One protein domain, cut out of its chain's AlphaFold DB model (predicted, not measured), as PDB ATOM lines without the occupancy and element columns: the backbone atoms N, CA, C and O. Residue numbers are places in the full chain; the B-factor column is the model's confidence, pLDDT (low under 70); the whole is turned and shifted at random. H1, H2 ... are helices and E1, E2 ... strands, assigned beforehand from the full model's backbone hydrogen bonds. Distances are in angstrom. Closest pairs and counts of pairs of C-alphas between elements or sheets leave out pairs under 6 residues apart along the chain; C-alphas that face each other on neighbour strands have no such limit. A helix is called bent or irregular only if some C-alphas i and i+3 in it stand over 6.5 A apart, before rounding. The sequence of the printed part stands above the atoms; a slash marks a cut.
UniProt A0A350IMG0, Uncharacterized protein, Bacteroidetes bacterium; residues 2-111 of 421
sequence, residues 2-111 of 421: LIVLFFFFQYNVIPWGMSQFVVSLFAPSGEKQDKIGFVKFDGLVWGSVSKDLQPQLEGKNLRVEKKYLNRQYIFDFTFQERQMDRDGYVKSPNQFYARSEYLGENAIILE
ATOM      1  N   LEU A   2      48.086  -2.621 -35.609       92.19
ATOM      2  CA  LEU A   2      46.896  -1.752 -35.617       92.19
ATOM      3  C   LEU A   2      45.824  -2.143 -34.589       92.19
ATOM      4  O   LEU A   2      45.428  -1.318 -33.783       92.19
ATOM      5  N   ILE A   3      45.412  -3.416 -34.569       94.12
ATOM      6  CA  ILE A   3      44.382  -3.917 -33.641       94.12
ATOM      7  C   ILE A   3      44.813  -3.751 -32.175       94.12
ATOM      8  O   ILE A   3      44.029  -3.319 -31.336       94.12
ATOM      9  N   VAL A   4      46.075  -4.059 -31.865       94.75
ATOM     10  CA  VAL A   4      46.623  -3.933 -30.505       94.75
ATOM     11  C   VAL A   4      46.647  -2.467 -30.075       94.75
ATOM     12  O   VAL A   4      46.206  -2.148 -28.974       94.75
ATOM     13  N   LEU A   5      47.105  -1.574 -30.956       94.62
ATOM     14  CA  LEU A   5      47.103  -0.136 -30.700       94.62
ATOM     15  C   LEU A   5      45.682   0.409 -30.559       94.62
ATOM     16  O   LEU A   5      45.439   1.188 -29.649       94.62
ATOM     17  N   PHE A   6      44.735  -0.039 -31.382       96.12
ATOM     18  CA  PHE A   6      43.327   0.347 -31.280       96.12
ATOM     19  C   PHE A   6      42.771   0.057 -29.885       96.12
ATOM     20  O   PHE A   6      42.260   0.961 -29.228       96.12
ATOM     21  N   PHE A   7      42.938  -1.171 -29.385       95.75
ATOM     22  CA  PHE A   7      42.494  -1.512 -28.032       95.75
ATOM     23  C   PHE A   7      43.265  -0.742 -26.956       95.75
ATOM     24  O   PHE A   7      42.668  -0.307 -25.972       95.75
ATOM     25  N   PHE A   8      44.567  -0.515 -27.143       95.56
ATOM     26  CA  PHE A   8      45.357   0.303 -26.227       95.56
ATOM     27  C   PHE A   8      44.823   1.743 -26.140       95.56
ATOM     28  O   PHE A   8      44.594   2.240 -25.034       95.56
ATOM     29  N   PHE A   9      44.554   2.385 -27.280       95.25
ATOM     30  CA  PHE A   9      43.971   3.723 -27.337       95.25
ATOM     31  C   PHE A   9      42.566   3.749 -26.729       95.25
ATOM     32  O   PHE A   9      42.292   4.601 -25.886       95.25
ATOM     33  N   GLN A  10      41.715   2.782 -27.076       93.88
ATOM     34  CA  GLN A  10      40.333   2.701 -26.602       93.88
ATOM     35  C   GLN A  10      40.224   2.514 -25.082       93.88
ATOM     36  O   GLN A  10      39.358   3.120 -24.451       93.88
ATOM     37  N   TYR A  11      41.090   1.692 -24.483       93.62
ATOM     38  CA  TYR A  11      40.994   1.331 -23.064       93.62
ATOM     39  C   TYR A  11      41.918   2.111 -22.131       93.62
ATOM     40  O   TYR A  11      41.672   2.115 -20.928       93.62
ATOM     41  N   ASN A  12      42.963   2.762 -22.644       93.31
ATOM     42  CA  ASN A  12      43.932   3.470 -21.804       93.31
ATOM     43  C   ASN A  12      43.995   4.953 -22.157       93.31
ATOM     44  O   ASN A  12      43.749   5.799 -21.300       93.31
ATOM     45  N   VAL A  13      44.271   5.279 -23.422       94.06
ATOM     46  CA  VAL A  13      44.563   6.663 -23.827       94.06
ATOM     47  C   VAL A  13      43.309   7.529 -23.870       94.06
ATOM     48  O   VAL A  13      43.328   8.626 -23.325       94.06
ATOM     49  N   ILE A  14      42.216   7.056 -24.470       94.25
ATOM     50  CA  ILE A  14      40.954   7.804 -24.549       94.25
ATOM     51  C   ILE A  14      40.354   8.053 -23.160       94.25
ATOM     52  O   ILE A  14      40.062   9.211 -22.864       94.25
ATOM     53  N   PRO A  15      40.198   7.046 -22.276       94.31
ATOM     54  CA  PRO A  15      39.701   7.287 -20.924       94.31
ATOM     55  C   PRO A  15      40.583   8.270 -20.153       94.31
ATOM     56  O   PRO A  15      40.075   9.179 -19.498       94.31
ATOM     57  N   TRP A  16      41.908   8.120 -20.263       94.50
ATOM     58  CA  TRP A  16      42.855   9.027 -19.627       94.50
ATOM     59  C   TRP A  16      42.728  10.453 -20.179       94.50
ATOM     60  O   TRP A  16      42.513  11.380 -19.401       94.50
ATOM     61  N   GLY A  17      42.766  10.636 -21.498       92.88
ATOM     62  CA  GLY A  17      42.657  11.941 -22.151       92.88
ATOM     63  C   GLY A  17      41.323  12.630 -21.863       92.88
ATOM     64  O   GLY A  17      41.303  13.803 -21.496       92.88
ATOM     65  N   MET A  18      40.216  11.883 -21.917       91.50
ATOM     66  CA  MET A  18      38.892  12.386 -21.545       91.50
ATOM     67  C   MET A  18      38.830  12.802 -20.081       91.50
ATOM     68  O   MET A  18      38.248  13.837 -19.770       91.50
ATOM     69  N   SER A  19      39.458  12.035 -19.189       92.75
ATOM     70  CA  SER A  19      39.509  12.403 -17.779       92.75
ATOM     71  C   SER A  19      40.244  13.716 -17.548       92.75
ATOM     72  O   SER A  19      39.733  14.571 -16.832       92.75
ATOM     73  N   GLN A  20      41.391  13.913 -18.202       92.50
ATOM     74  CA  GLN A  20      42.151  15.152 -18.083       92.50
ATOM     75  C   GLN A  20      41.351  16.330 -18.637       92.50
ATOM     76  O   GLN A  20      41.185  17.324 -17.941       92.50
ATOM     77  N   PHE A  21      40.787  16.178 -19.836       91.44
ATOM     78  CA  PHE A  21      40.031  17.229 -20.513       91.44
ATOM     79  C   PHE A  21      38.763  17.645 -19.755       91.44
ATOM     80  O   PHE A  21      38.510  18.829 -19.544       91.44
ATOM     81  N   VAL A  22      37.948  16.679 -19.320       90.75
ATOM     82  CA  VAL A  22      36.681  16.981 -18.639       90.75
ATOM     83  C   VAL A  22      36.937  17.513 -17.234       90.75
ATOM     84  O   VAL A  22      36.305  18.487 -16.833       90.75
ATOM     85  N   VAL A  23      37.869  16.923 -16.480       90.62
ATOM     86  CA  VAL A  23      38.158  17.393 -15.119       90.62
ATOM     87  C   VAL A  23      38.778  18.787 -15.155       90.62
ATOM     88  O   VAL A  23      38.354  19.634 -14.378       90.62
ATOM     89  N   SER A  24      39.696  19.087 -16.083       89.31
ATOM     90  CA  SER A  24      40.291  20.429 -16.169       89.31
ATOM     91  C   SER A  24      39.275  21.528 -16.481       89.31
ATOM     92  O   SER A  24      39.450  22.660 -16.044       89.31
ATOM     93  N   LEU A  25      38.224  21.208 -17.242       88.75
ATOM     94  CA  LEU A  25      37.216  22.183 -17.665       88.75
ATOM     95  C   LEU A  25      36.041  22.307 -16.691       88.75
ATOM     96  O   LEU A  25      35.471  23.387 -16.565       88.75
ATOM     97  N   PHE A  26      35.653  21.212 -16.031       88.81
ATOM     98  CA  PHE A  26      34.387  21.136 -15.293       88.81
ATOM     99  C   PHE A  26      34.536  20.840 -13.798       88.81
ATOM    100  O   PHE A  26      33.513  20.727 -13.108       88.81
ATOM    101  N   ALA A  27      35.768  20.706 -13.293       86.88
ATOM    102  CA  ALA A  27      36.035  20.638 -11.860       86.88
ATOM    103  C   ALA A  27      35.558  21.913 -11.136       86.88
ATOM    104  O   ALA A  27      35.496  22.990 -11.738       86.88
ATOM    105  N   PRO A  28      35.210  21.812  -9.839       84.62
ATOM    106  CA  PRO A  28      34.866  22.983  -9.044       84.62
ATOM    107  C   PRO A  28      36.057  23.948  -8.972       84.62
ATOM    108  O   PRO A  28      37.174  23.536  -8.667       84.62
ATOM    109  N   SER A  29      35.807  25.230  -9.236       81.19
ATOM    110  CA  SER A  29      36.808  26.301  -9.207       81.19
ATOM    111  C   SER A  29      36.316  27.509  -8.396       81.19
ATOM    112  O   SER A  29      35.110  27.696  -8.197       81.19
ATOM    113  N   GLY A  30      37.254  28.314  -7.886       79.88
ATOM    114  CA  GLY A  30      36.967  29.523  -7.100       79.88
ATOM    115  C   GLY A  30      36.234  29.233  -5.785       79.88
ATOM    116  O   GLY A  30      36.480  28.218  -5.137       79.88
ATOM    117  N   GLU A  31      35.270  30.085  -5.418       70.31
ATOM    118  CA  GLU A  31      34.517  29.980  -4.152       70.31
ATOM    119  C   GLU A  31      33.794  28.636  -3.946       70.31
ATOM    120  O   GLU A  31      33.445  28.272  -2.820       70.31
ATOM    121  N   LYS A  32      33.524  27.884  -5.021       74.94
ATOM    122  CA  LYS A  32      32.894  26.559  -4.929       74.94
ATOM    123  C   LYS A  32      33.868  25.492  -4.444       74.94
ATOM    124  O   LYS A  32      33.457  24.614  -3.689       74.94
ATOM    125  N   GLN A  33      35.141  25.594  -4.817       71.88
ATOM    126  CA  GLN A  33      36.199  24.726  -4.301       71.88
ATOM    127  C   GLN A  33      36.401  24.950  -2.793       71.88
ATOM    128  O   GLN A  33      36.669  24.013  -2.046       71.88
ATOM    129  N   ASP A  34      36.167  26.175  -2.318       72.06
ATOM    130  CA  ASP A  34      36.225  26.488  -0.890       72.06
ATOM    131  C   ASP A  34      35.044  25.930  -0.091       72.06
ATOM    132  O   ASP A  34      35.142  25.815   1.132       72.06
ATOM    133  N   LYS A  35      33.934  25.569  -0.738       77.50
ATOM    134  CA  LYS A  35      32.739  25.021  -0.073       77.50
ATOM    135  C   LYS A  35      32.622  23.505  -0.226       77.50
ATOM    136  O   LYS A  35      32.056  22.848   0.645       77.50
ATOM    137  N   ILE A  36      33.155  22.948  -1.312       81.69
ATOM    138  CA  ILE A  36      33.015  21.542  -1.691       81.69
ATOM    139  C   ILE A  36      34.412  20.952  -1.876       81.69
ATOM    140  O   ILE A  36      35.176  21.418  -2.718       81.69
ATOM    141  N   GLY A  37      34.732  19.898  -1.124       82.12
ATOM    142  CA  GLY A  37      35.974  19.162  -1.336       82.12
ATOM    143  C   GLY A  37      35.913  18.358  -2.633       82.12
ATOM    144  O   GLY A  37      34.857  17.841  -2.998       82.12
ATOM    145  N   PHE A  38      37.033  18.221  -3.340       87.38
ATOM    146  CA  PHE A  38      37.106  17.463  -4.592       87.38
ATOM    147  C   PHE A  38      38.311  16.533  -4.563       87.38
ATOM    148  O   PHE A  38      39.441  16.987  -4.409       87.38
ATOM    149  N   VAL A  39      38.067  15.227  -4.677       88.31
ATOM    150  CA  VAL A  39      39.096  14.202  -4.471       88.31
ATOM    151  C   VAL A  39      39.121  13.228  -5.641       88.31
ATOM    152  O   VAL A  39      38.083  12.860  -6.199       88.31
ATOM    153  N   LYS A  40      40.335  12.795  -5.997       90.12
ATOM    154  CA  LYS A  40      40.571  11.672  -6.903       90.12
ATOM    155  C   LYS A  40      40.500  10.354  -6.126       90.12
ATOM    156  O   LYS A  40      41.213  10.170  -5.143       90.12
ATOM    157  N   PHE A  41      39.657   9.445  -6.595       88.88
ATOM    158  CA  PHE A  41      39.506   8.087  -6.080       88.88
ATOM    159  C   PHE A  41      40.322   7.092  -6.914       88.88
ATOM    160  O   PHE A  41      41.033   7.482  -7.841       88.88
ATOM    161  N   ASP A  42      40.230   5.802  -6.581       87.12
ATOM    162  CA  ASP A  42      40.897   4.742  -7.340       87.12
ATOM    163  C   ASP A  42      40.576   4.804  -8.850       87.12
ATOM    164  O   ASP A  42      39.424   4.952  -9.274       87.12
ATOM    165  N   GLY A  43      41.625   4.689  -9.666       87.69
ATOM    166  CA  GLY A  43      41.560   4.775 -11.122       87.69
ATOM    167  C   GLY A  43      41.303   6.185 -11.676       87.69
ATOM    168  O   GLY A  43      41.928   7.174 -11.283       87.69
ATOM    169  N   LEU A  44      40.422   6.254 -12.679       90.75
ATOM    170  CA  LEU A  44      40.034   7.480 -13.385       90.75
ATOM    171  C   LEU A  44      38.680   7.986 -12.875       90.75
ATOM    172  O   LEU A  44      37.746   8.188 -13.659       90.75
ATOM    173  N   VAL A  45      38.568   8.142 -11.552       92.12
ATOM    174  CA  VAL A  45      37.349   8.629 -10.904       92.12
ATOM    175  C   VAL A  45      37.638   9.816  -9.995       92.12
ATOM    176  O   VAL A  45      38.553   9.787  -9.176       92.12
ATOM    177  N   TRP A  46      36.819  10.852 -10.115       92.06
ATOM    178  CA  TRP A  46      36.846  12.047  -9.287       92.06
ATOM    179  C   TRP A  46      35.451  12.333  -8.758       92.06
ATOM    180  O   TRP A  46      34.455  12.148  -9.460       92.06
ATOM    181  N   GLY A  47      35.368  12.811  -7.525       90.25
ATOM    182  CA  GLY A  47      34.089  13.104  -6.899       90.25
ATOM    183  C   GLY A  47      34.167  14.255  -5.913       90.25
ATOM    184  O   GLY A  47      35.188  14.490  -5.267       90.25
ATOM    185  N   SER A  48      33.045  14.956  -5.801       89.69
ATOM    186  CA  SER A  48      32.790  15.930  -4.743       89.69
ATOM    187  C   SER A  48      32.504  15.229  -3.419       89.69
ATOM    188  O   SER A  48      31.674  14.319  -3.348       89.69
ATOM    189  N   VAL A  49      33.163  15.699  -2.369       88.00
ATOM    190  CA  VAL A  49      33.052  15.226  -0.989       88.00
ATOM    191  C   VAL A  49      32.797  16.415  -0.061       88.00
ATOM    192  O   VAL A  49      33.015  17.572  -0.431       88.00
ATOM    193  N   SER A  50      32.323  16.162   1.157       85.56
ATOM    194  CA  SER A  50      32.260  17.211   2.183       85.56
ATOM    195  C   SER A  50      33.672  17.686   2.534       85.56
ATOM    196  O   SER A  50      34.587  16.867   2.625       85.56
ATOM    197  N   LYS A  51      33.858  18.997   2.746       81.56
ATOM    198  CA  LYS A  51      35.185  19.598   2.979       81.56
ATOM    199  C   LYS A  51      35.925  18.964   4.166       81.56
ATOM    200  O   LYS A  51      37.128  18.749   4.091       81.56
ATOM    201  N   ASP A  52      35.189  18.548   5.193       82.06
ATOM    202  CA  ASP A  52      35.741  17.880   6.381       82.06
ATOM    203  C   ASP A  52      36.322  16.485   6.086       82.06
ATOM    204  O   ASP A  52      37.230  16.014   6.773       82.06
ATOM    205  N   LEU A  53      35.818  15.815   5.043       81.56
ATOM    206  CA  LEU A  53      36.252  14.477   4.624       81.56
ATOM    207  C   LEU A  53      37.383  14.516   3.590       81.56
ATOM    208  O   LEU A  53      38.082  13.518   3.425       81.56
ATOM    209  N   GLN A  54      37.598  15.650   2.917       82.62
ATOM    210  CA  GLN A  54      38.648  15.815   1.910       82.62
ATOM    211  C   GLN A  54      40.046  15.404   2.412       82.62
ATOM    212  O   GLN A  54      40.618  14.489   1.813       82.62
ATOM    213  N   PRO A  55      40.585  15.953   3.524       79.50
ATOM    214  CA  PRO A  55      41.930  15.594   3.988       79.50
ATOM    215  C   PRO A  55      42.048  14.123   4.413       79.50
ATOM    216  O   PRO A  55      43.147  13.579   4.494       79.50
ATOM    217  N   GLN A  56      40.926  13.450   4.686       79.38
ATOM    218  CA  GLN A  56      40.912  12.037   5.062       79.38
ATOM    219  C   GLN A  56      40.895  11.094   3.859       79.38
ATOM    220  O   GLN A  56      41.224   9.919   4.035       79.38
ATOM    221  N   LEU A  57      40.499  11.571   2.679       81.62
ATOM    222  CA  LEU A  57      40.316  10.769   1.466       81.62
ATOM    223  C   LEU A  57      41.380  11.066   0.404       81.62
ATOM    224  O   LEU A  57      41.713  10.193  -0.399       81.62
ATOM    225  N   GLU A  58      41.925  12.279   0.409       82.00
ATOM    226  CA  GLU A  58      42.933  12.724  -0.543       82.00
ATOM    227  C   GLU A  58      44.216  11.879  -0.452       82.00
ATOM    228  O   GLU A  58      44.722  11.582   0.630       82.00
ATOM    229  N   GLY A  59      44.709  11.414  -1.604       76.06
ATOM    230  CA  GLY A  59      45.927  10.602  -1.708       76.06
ATOM    231  C   GLY A  59      45.806   9.130  -1.283       76.06
ATOM    232  O   GLY A  59      46.780   8.393  -1.419       76.06
ATOM    233  N   LYS A  60      44.640   8.662  -0.810       78.62
ATOM    234  CA  LYS A  60      44.477   7.283  -0.295       78.62
ATOM    235  C   LYS A  60      44.028   6.236  -1.323       78.62
ATOM    236  O   LYS A  60      43.905   5.075  -0.951       78.62
ATOM    237  N   ASN A  61      43.783   6.621  -2.583       79.38
ATOM    238  CA  ASN A  61      43.334   5.727  -3.671       79.38
ATOM    239  C   ASN A  61      42.209   4.764  -3.246       79.38
ATOM    240  O   ASN A  61      42.248   3.565  -3.514       79.38
ATOM    241  N   LEU A  62      41.213   5.285  -2.531       83.81
ATOM    242  CA  LEU A  62      40.094   4.482  -2.045       83.81
ATOM    243  C   LEU A  62      39.065   4.259  -3.154       83.81
ATOM    244  O   LEU A  62      38.888   5.096  -4.044       83.81
ATOM    245  N   ARG A  63      38.337   3.143  -3.065       83.38
ATOM    246  CA  ARG A  63      37.179   2.891  -3.923       83.38
ATOM    247  C   ARG A  63      36.074   3.902  -3.611       83.38
ATOM    248  O   ARG A  63      35.826   4.235  -2.453       83.38
ATOM    249  N   VAL A  64      35.395   4.370  -4.654       85.00
ATOM    250  CA  VAL A  64      34.240   5.263  -4.520       85.00
ATOM    251  C   VAL A  64      33.094   4.547  -3.813       85.00
ATOM    252  O   VAL A  64      32.701   3.455  -4.216       85.00
ATOM    253  N   GLU A  65      32.532   5.194  -2.797       85.94
ATOM    254  CA  GLU A  65      31.359   4.717  -2.069       85.94
ATOM    255  C   GLU A  65      30.367   5.859  -1.847       85.94
ATOM    256  O   GLU A  65      30.751   7.017  -1.659       85.94
ATOM    257  N   LYS A  66      29.076   5.515  -1.787       86.31
ATOM    258  CA  LYS A  66      27.971   6.465  -1.585       86.31
ATOM    259  C   LYS A  66      28.164   7.362  -0.360       86.31
ATOM    260  O   LYS A  66      27.797   8.530  -0.402       86.31
ATOM    261  N   LYS A  67      28.753   6.826   0.714       84.75
ATOM    262  CA  LYS A  67      28.958   7.533   1.990       84.75
ATOM    263  C   LYS A  67      29.919   8.723   1.897       84.75
ATOM    264  O   LYS A  67      29.886   9.588   2.762       84.75
ATOM    265  N   TYR A  68      30.772   8.759   0.872       83.69
ATOM    266  CA  TYR A  68      31.769   9.814   0.698       83.69
ATOM    267  C   TYR A  68      31.291  10.951  -0.216       83.69
ATOM    268  O   TYR A  68      31.848  12.043  -0.164       83.69
ATOM    269  N   LEU A  69      30.280  10.712  -1.058       85.06
ATOM    270  CA  LEU A  69      29.934  11.600  -2.170       85.06
ATOM    271  C   LEU A  69      28.809  12.589  -1.842       85.06
ATOM    272  O   LEU A  69      27.723  12.191  -1.431       85.06
ATOM    273  N   ASN A  70      29.014  13.857  -2.212       81.62
ATOM    274  CA  ASN A  70      27.969  14.895  -2.222       81.62
ATOM    275  C   ASN A  70      27.178  14.969  -3.541       81.62
ATOM    276  O   ASN A  70      26.237  15.750  -3.663       81.62
ATOM    277  N   ARG A  71      27.525  14.139  -4.536       80.62
ATOM    278  CA  ARG A  71      26.805  13.943  -5.815       80.62
ATOM    279  C   ARG A  71      26.655  15.178  -6.715       80.62
ATOM    280  O   ARG A  71      26.015  15.062  -7.756       80.62
ATOM    281  N   GLN A  72      27.245  16.318  -6.370       83.81
ATOM    282  CA  GLN A  72      27.211  17.537  -7.188       83.81
ATOM    283  C   GLN A  72      28.163  17.432  -8.383       83.81
ATOM    284  O   GLN A  72      27.761  17.639  -9.525       83.81
ATOM    285  N   TYR A  73      29.397  17.006  -8.115       89.31
ATOM    286  CA  TYR A  73      30.424  16.724  -9.115       89.31
ATOM    287  C   TYR A  73      30.836  15.257  -9.020       89.31
ATOM    288  O   TYR A  73      31.225  14.800  -7.941       89.31
ATOM    289  N   ILE A  74      30.730  14.521 -10.123       91.81
ATOM    290  CA  ILE A  74      31.201  13.136 -10.248       91.81
ATOM    291  C   ILE A  74      31.708  12.946 -11.675       91.81
ATOM    292  O   ILE A  74      30.954  13.129 -12.627       91.81
ATOM    293  N   PHE A  75      32.953  12.516 -11.820       94.06
ATOM    294  CA  PHE A  75      33.545  12.171 -13.103       94.06
ATOM    295  C   PHE A  75      34.132  10.767 -13.022       94.06
ATOM    296  O   PHE A  75      35.086  10.550 -12.287       94.06
ATOM    297  N   ASP A  76      33.572   9.810 -13.753       93.50
ATOM    298  CA  ASP A  76      34.017   8.417 -13.771       93.50
ATOM    299  C   ASP A  76      34.242   7.952 -15.215       93.50
ATOM    300  O   ASP A  76      33.291   7.670 -15.956       93.50
ATOM    301  N   PHE A  77      35.517   7.804 -15.580       94.00
ATOM    302  CA  PHE A  77      35.979   7.349 -16.896       94.00
ATOM    303  C   PHE A  77      36.499   5.904 -16.880       94.00
ATOM    304  O   PHE A  77      37.188   5.475 -17.797       94.00
ATOM    305  N   THR A  78      36.198   5.129 -15.838       92.94
ATOM    306  CA  THR A  78      36.578   3.705 -15.770       92.94
ATOM    307  C   THR A  78      35.594   2.818 -16.546       92.94
ATOM    308  O   THR A  78      34.516   3.268 -16.911       92.94
ATOM    309  N   PHE A  79      35.906   1.543 -16.781       91.62
ATOM    310  CA  PHE A  79      34.942   0.577 -17.346       91.62
ATOM    311  C   PHE A  79      34.230  -0.255 -16.260       91.62
ATOM    312  O   PHE A  79      33.719  -1.342 -16.521       91.62
ATOM    313  N   GLN A  80      34.230   0.225 -15.010       91.00
ATOM    314  CA  GLN A  80      33.598  -0.465 -13.883       91.00
ATOM    315  C   GLN A  80      32.103  -0.137 -13.802       91.00
ATOM    316  O   GLN A  80      31.700   1.019 -13.939       91.00
ATOM    317  N   GLU A  81      31.289  -1.153 -13.517       91.75
ATOM    318  CA  GLU A  81      29.864  -0.977 -13.230       91.75
ATOM    319  C   GLU A  81      29.648  -0.304 -11.869       91.75
ATOM    320  O   GLU A  81      30.269  -0.681 -10.864       91.75
ATOM    321  N   ARG A  82      28.726   0.662 -11.828       90.75
ATOM    322  CA  ARG A  82      28.354   1.398 -10.616       90.75
ATOM    323  C   ARG A  82      26.875   1.238 -10.313       90.75
ATOM    324  O   ARG A  82      26.036   1.365 -11.206       90.75
ATOM    325  N   GLN A  83      26.575   0.998  -9.040       91.12
ATOM    326  CA  GLN A  83      25.217   0.815  -8.536       91.12
ATOM    327  C   GLN A  83      24.864   1.891  -7.509       91.12
ATOM    328  O   GLN A  83      25.709   2.343  -6.733       91.12
ATOM    329  N   MET A  84      23.583   2.269  -7.467       87.81
ATOM    330  CA  MET A  84      23.097   3.372  -6.635       87.81
ATOM    331  C   MET A  84      23.308   3.134  -5.132       87.81
ATOM    332  O   MET A  84      23.615   4.076  -4.400       87.81
ATOM    333  N   ASP A  85      23.170   1.891  -4.674       87.06
ATOM    334  CA  ASP A  85      23.248   1.552  -3.249       87.06
ATOM    335  C   ASP A  85      24.685   1.545  -2.727       87.06
ATOM    336  O   ASP A  85      24.941   2.030  -1.624       87.06
ATOM    337  N   ARG A  86      25.630   1.071  -3.546       87.06
ATOM    338  CA  ARG A  86      27.053   0.963  -3.198       87.06
ATOM    339  C   ARG A  86      27.830   2.241  -3.507       87.06
ATOM    340  O   ARG A  86      28.510   2.784  -2.641       87.06
ATOM    341  N   ASP A  87      27.733   2.722  -4.744       85.62
ATOM    342  CA  ASP A  87      28.617   3.760  -5.285       85.62
ATOM    343  C   ASP A  87      27.945   5.150  -5.333       85.62
ATOM    344  O   ASP A  87      28.626   6.152  -5.513       85.62
ATOM    345  N   GLY A  88      26.620   5.248  -5.149       85.50
ATOM    346  CA  GLY A  88      25.881   6.525  -5.082       85.50
ATOM    347  C   GLY A  88      25.462   7.132  -6.432       85.50
ATOM    348  O   GLY A  88      24.833   8.199  -6.464       85.50
ATOM    349  N   TYR A  89      25.774   6.452  -7.537       90.12
ATOM    350  CA  TYR A  89      25.340   6.757  -8.904       90.12
ATOM    351  C   TYR A  89      25.282   5.469  -9.741       90.12
ATOM    352  O   TYR A  89      25.840   4.443  -9.357       90.12
ATOM    353  N   VAL A  90      24.574   5.522 -10.872       90.12
ATOM    354  CA  VAL A  90      24.374   4.374 -11.768       90.12
ATOM    355  C   VAL A  90      25.155   4.592 -13.054       90.12
ATOM    356  O   VAL A  90      25.041   5.652 -13.675       90.12
ATOM    357  N   LYS A  91      25.942   3.589 -13.441       92.44
ATOM    358  CA  LYS A  91      26.747   3.595 -14.666       92.44
ATOM    359  C   LYS A  91      27.002   2.162 -15.134       92.44
ATOM    360  O   LYS A  91      27.432   1.322 -14.344       92.44
ATOM    361  N   SER A  92      26.806   1.918 -16.427       91.44
ATOM    362  CA  SER A  92      27.144   0.639 -17.061       91.44
ATOM    363  C   SER A  92      28.649   0.526 -17.368       91.44
ATOM    364  O   SER A  92      29.308   1.552 -17.545       91.44
ATOM    365  N   PRO A  93      29.205  -0.694 -17.526       89.31
ATOM    366  CA  PRO A  93      30.628  -0.898 -17.827       89.31
ATOM    367  C   PRO A  93      31.131  -0.147 -19.067       89.31
ATOM    368  O   PRO A  93      32.258   0.328 -19.096       89.31
ATOM    369  N   ASN A  94      30.281   0.008 -20.084       89.12
ATOM    370  CA  ASN A  94      30.621   0.659 -21.353       89.12
ATOM    371  C   ASN A  94      30.226   2.143 -21.398       89.12
ATOM    372  O   ASN A  94      29.948   2.673 -22.473       89.12
ATOM    373  N   GLN A  95      30.152   2.810 -20.248       92.69
ATOM    374  CA  GLN A  95      29.750   4.210 -20.155       92.69
ATOM    375  C   GLN A  95      30.749   5.011 -19.327       92.69
ATOM    376  O   GLN A  95      31.189   4.575 -18.272       92.69
ATOM    377  N   PHE A  96      31.081   6.216 -19.762       94.19
ATOM    378  CA  PHE A  96      31.670   7.235 -18.908       94.19
ATOM    379  C   PHE A  96      30.566   8.117 -18.348       94.19
ATOM    380  O   PHE A  96      29.564   8.377 -19.014       94.19
ATOM    381  N   TYR A  97      30.759   8.567 -17.116       93.69
ATOM    382  CA  TYR A  97      29.786   9.359 -16.384       93.69
ATOM    383  C   TYR A  97      30.419  10.690 -16.005       93.69
ATOM    384  O   TYR A  97      31.432  10.713 -15.312       93.69
ATOM    385  N   ALA A  98      29.825  11.792 -16.448       93.06
ATOM    386  CA  ALA A  98      30.270  13.134 -16.113       93.06
ATOM    387  C   ALA A  98      29.086  13.951 -15.599       93.06
ATOM    388  O   ALA A  98      28.147  14.257 -16.331       93.06
ATOM    389  N   ARG A  99      29.136  14.320 -14.324       91.31
ATOM    390  CA  ARG A  99      28.173  15.193 -13.669       91.31
ATOM    391  C   ARG A  99      28.903  16.398 -13.110       91.31
ATOM    392  O   ARG A  99      29.868  16.258 -12.366       91.31
ATOM    393  N   SER A 100      28.407  17.567 -13.470       88.19
ATOM    394  CA  SER A 100      28.875  18.857 -12.991       88.19
ATOM    395  C   SER A 100      27.725  19.837 -13.133       88.19
ATOM    396  O   SER A 100      26.952  19.728 -14.083       88.19
ATOM    397  N   GLU A 101      27.627  20.813 -12.236       84.00
ATOM    398  CA  GLU A 101      26.622  21.878 -12.346       84.00
ATOM    399  C   GLU A 101      26.759  22.665 -13.661       84.00
ATOM    400  O   GLU A 101      25.768  23.137 -14.210       84.00
ATOM    401  N   TYR A 102      27.976  22.747 -14.209       83.56
ATOM    402  CA  TYR A 102      28.250  23.395 -15.494       83.56
ATOM    403  C   TYR A 102      27.708  22.615 -16.702       83.56
ATOM    404  O   TYR A 102      27.522  23.193 -17.769       83.56
ATOM    405  N   LEU A 103      27.468  21.309 -16.553       81.19
ATOM    406  CA  LEU A 103      26.971  20.430 -17.619       81.19
ATOM    407  C   LEU A 103      25.435  20.339 -17.643       81.19
ATOM    408  O   LEU A 103      24.872  19.712 -18.540       81.19
ATOM    409  N   GLY A 104      24.762  20.987 -16.685       79.94
ATOM    410  CA  GLY A 104      23.311  20.989 -16.525       79.94
ATOM    411  C   GLY A 104      22.821  20.080 -15.394       79.94
ATOM    412  O   GLY A 104      23.593  19.560 -14.592       79.94
ATOM    413  N   GLU A 105      21.502  19.900 -15.316       77.31
ATOM    414  CA  GLU A 105      20.851  19.171 -14.213       77.31
ATOM    415  C   GLU A 105      21.098  17.655 -14.258       77.31
ATOM    416  O   GLU A 105      21.147  16.987 -13.222       77.31
ATOM    417  N   ASN A 106      21.276  17.110 -15.464       84.94
ATOM    418  CA  ASN A 106      21.479  15.686 -15.698       84.94
ATOM    419  C   ASN A 106      22.954  15.373 -15.942       84.94
ATOM    420  O   ASN A 106      23.679  16.142 -16.568       84.94
ATOM    421  N   ALA A 107      23.382  14.193 -15.501       87.88
ATOM    422  CA  ALA A 107      24.705  13.696 -15.841       87.88
ATOM    423  C   ALA A 107      24.797  13.383 -17.338       87.88
ATOM    424  O   ALA A 107      23.883  12.794 -17.920       87.88
ATOM    425  N   ILE A 108      25.930  13.734 -17.934       91.44
ATOM    426  CA  ILE A 108      26.283  13.342 -19.288       91.44
ATOM    427  C   ILE A 108      26.866  11.933 -19.238       91.44
ATOM    428  O   ILE A 108      27.824  11.655 -18.513       91.44
ATOM    429  N   ILE A 109      26.280  11.047 -20.032       92.19
ATOM    430  CA  ILE A 109      26.706   9.668 -20.200       92.19
ATOM    431  C   ILE A 109      27.317   9.543 -21.593       92.19
ATOM    432  O   ILE A 109      26.637   9.738 -22.602       92.19
ATOM    433  N   LEU A 110      28.604   9.221 -21.648       92.00
ATOM    434  CA  LEU A 110      29.324   8.984 -22.897       92.00
ATOM    435  C   LEU A 110      29.524   7.486 -23.078       92.00
ATOM    436  O   LEU A 110      29.897   6.799 -22.140       92.00
ATOM    437  N   GLU A 111      29.320   6.971 -24.278       92.19
ATOM    438  CA  GLU A 111      29.545   5.563 -24.608       92.19
ATOM    439  C   GLU A 111      30.823   5.476 -25.445       92.19
ATOM    440  O   GLU A 111      30.790   5.852 -26.621       92.19
TER     441      GLU A 111
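AT A GLANCE: This is residues 2 to 111 of the 421 residues of an uncharacterized protein of Bacteroidetes bacterium (UniProt A0A350IMG0). A curled sheet of five strands has one arm, H1b, of a long bent helix packed along one face, over E3, while the other arm, H1a, sticks out past the sheet and makes the length. A very short helix, H2, covers the edge strand E1. The printed part has 110 residues, with two named helices and five named strands in the order H1 E1 E2 H2 E3 E4 E5; the sheet runs E1 E2 E3 E4 E5, antiparallel throughout. The class is mixed, helices and strands, with under half of the residues in named elements; the whole is compact, with a radius of gyration of the C-alphas of 14.0 A and spans of 47 by 28 by 28 A.

HOW THE PARTS SIT: H1, residues 2 to 26, was assigned as one helix by its hydrogen bonds but is bent, with C-alphas 11 and 14 6.6 A apart; its arms H1a, residues 2 to 11, and H1b, residues 14 to 26, stand at a shallow tilt of 34 degrees, only just short of steep. E1, residues 36 to 41, and E2, residues 45 to 50, form a hairpin, with N 39 and O 47 at 3.0 A. H2, residues 54 to 57, touches E1, the closest C-alphas being those of Gly 37 and Gln 54, 5.4 A. E3, residues 74 to 76, is antiparallel to E2, with N 46 and O 75 at 2.8 A. E4, residues 96 to 99, and E5, residues 108 to 110, complete a meander with E3, each strand the antiparallel neighbour of the one before; N 76 and O 97 are 2.8 A apart, N 98 and O 108 2.9 A. H1b is on the sheet at a height of 9.1 A, making two layers, helix on one face of a sheet; its closest C-alphas to E3 are those of Val 23 and Phe 75, 7.3 A. Every O i to N i+4 pair in H1a and H1b is within hydrogen-bond range; H2 is too short for one.

IN THESE COORDINATES: H1a begins at C-alpha 2 (46.896, -1.752, -35.617) and measures 14.2 A, H1b 17.5 A, E1 15.6 A and E2 16.5 A. E5 ends at C-alpha 110 (29.324, 8.984, -22.897).

THE WHOLE: The C-alphas farthest apart, those of Leu 2 and Asp 52, are 47.7 A apart. The printed part has no cut; the links H2 to E3 and E3 to E4 are long. Mean pLDDT of the printed part is 87.7, and no printed residue is under 70.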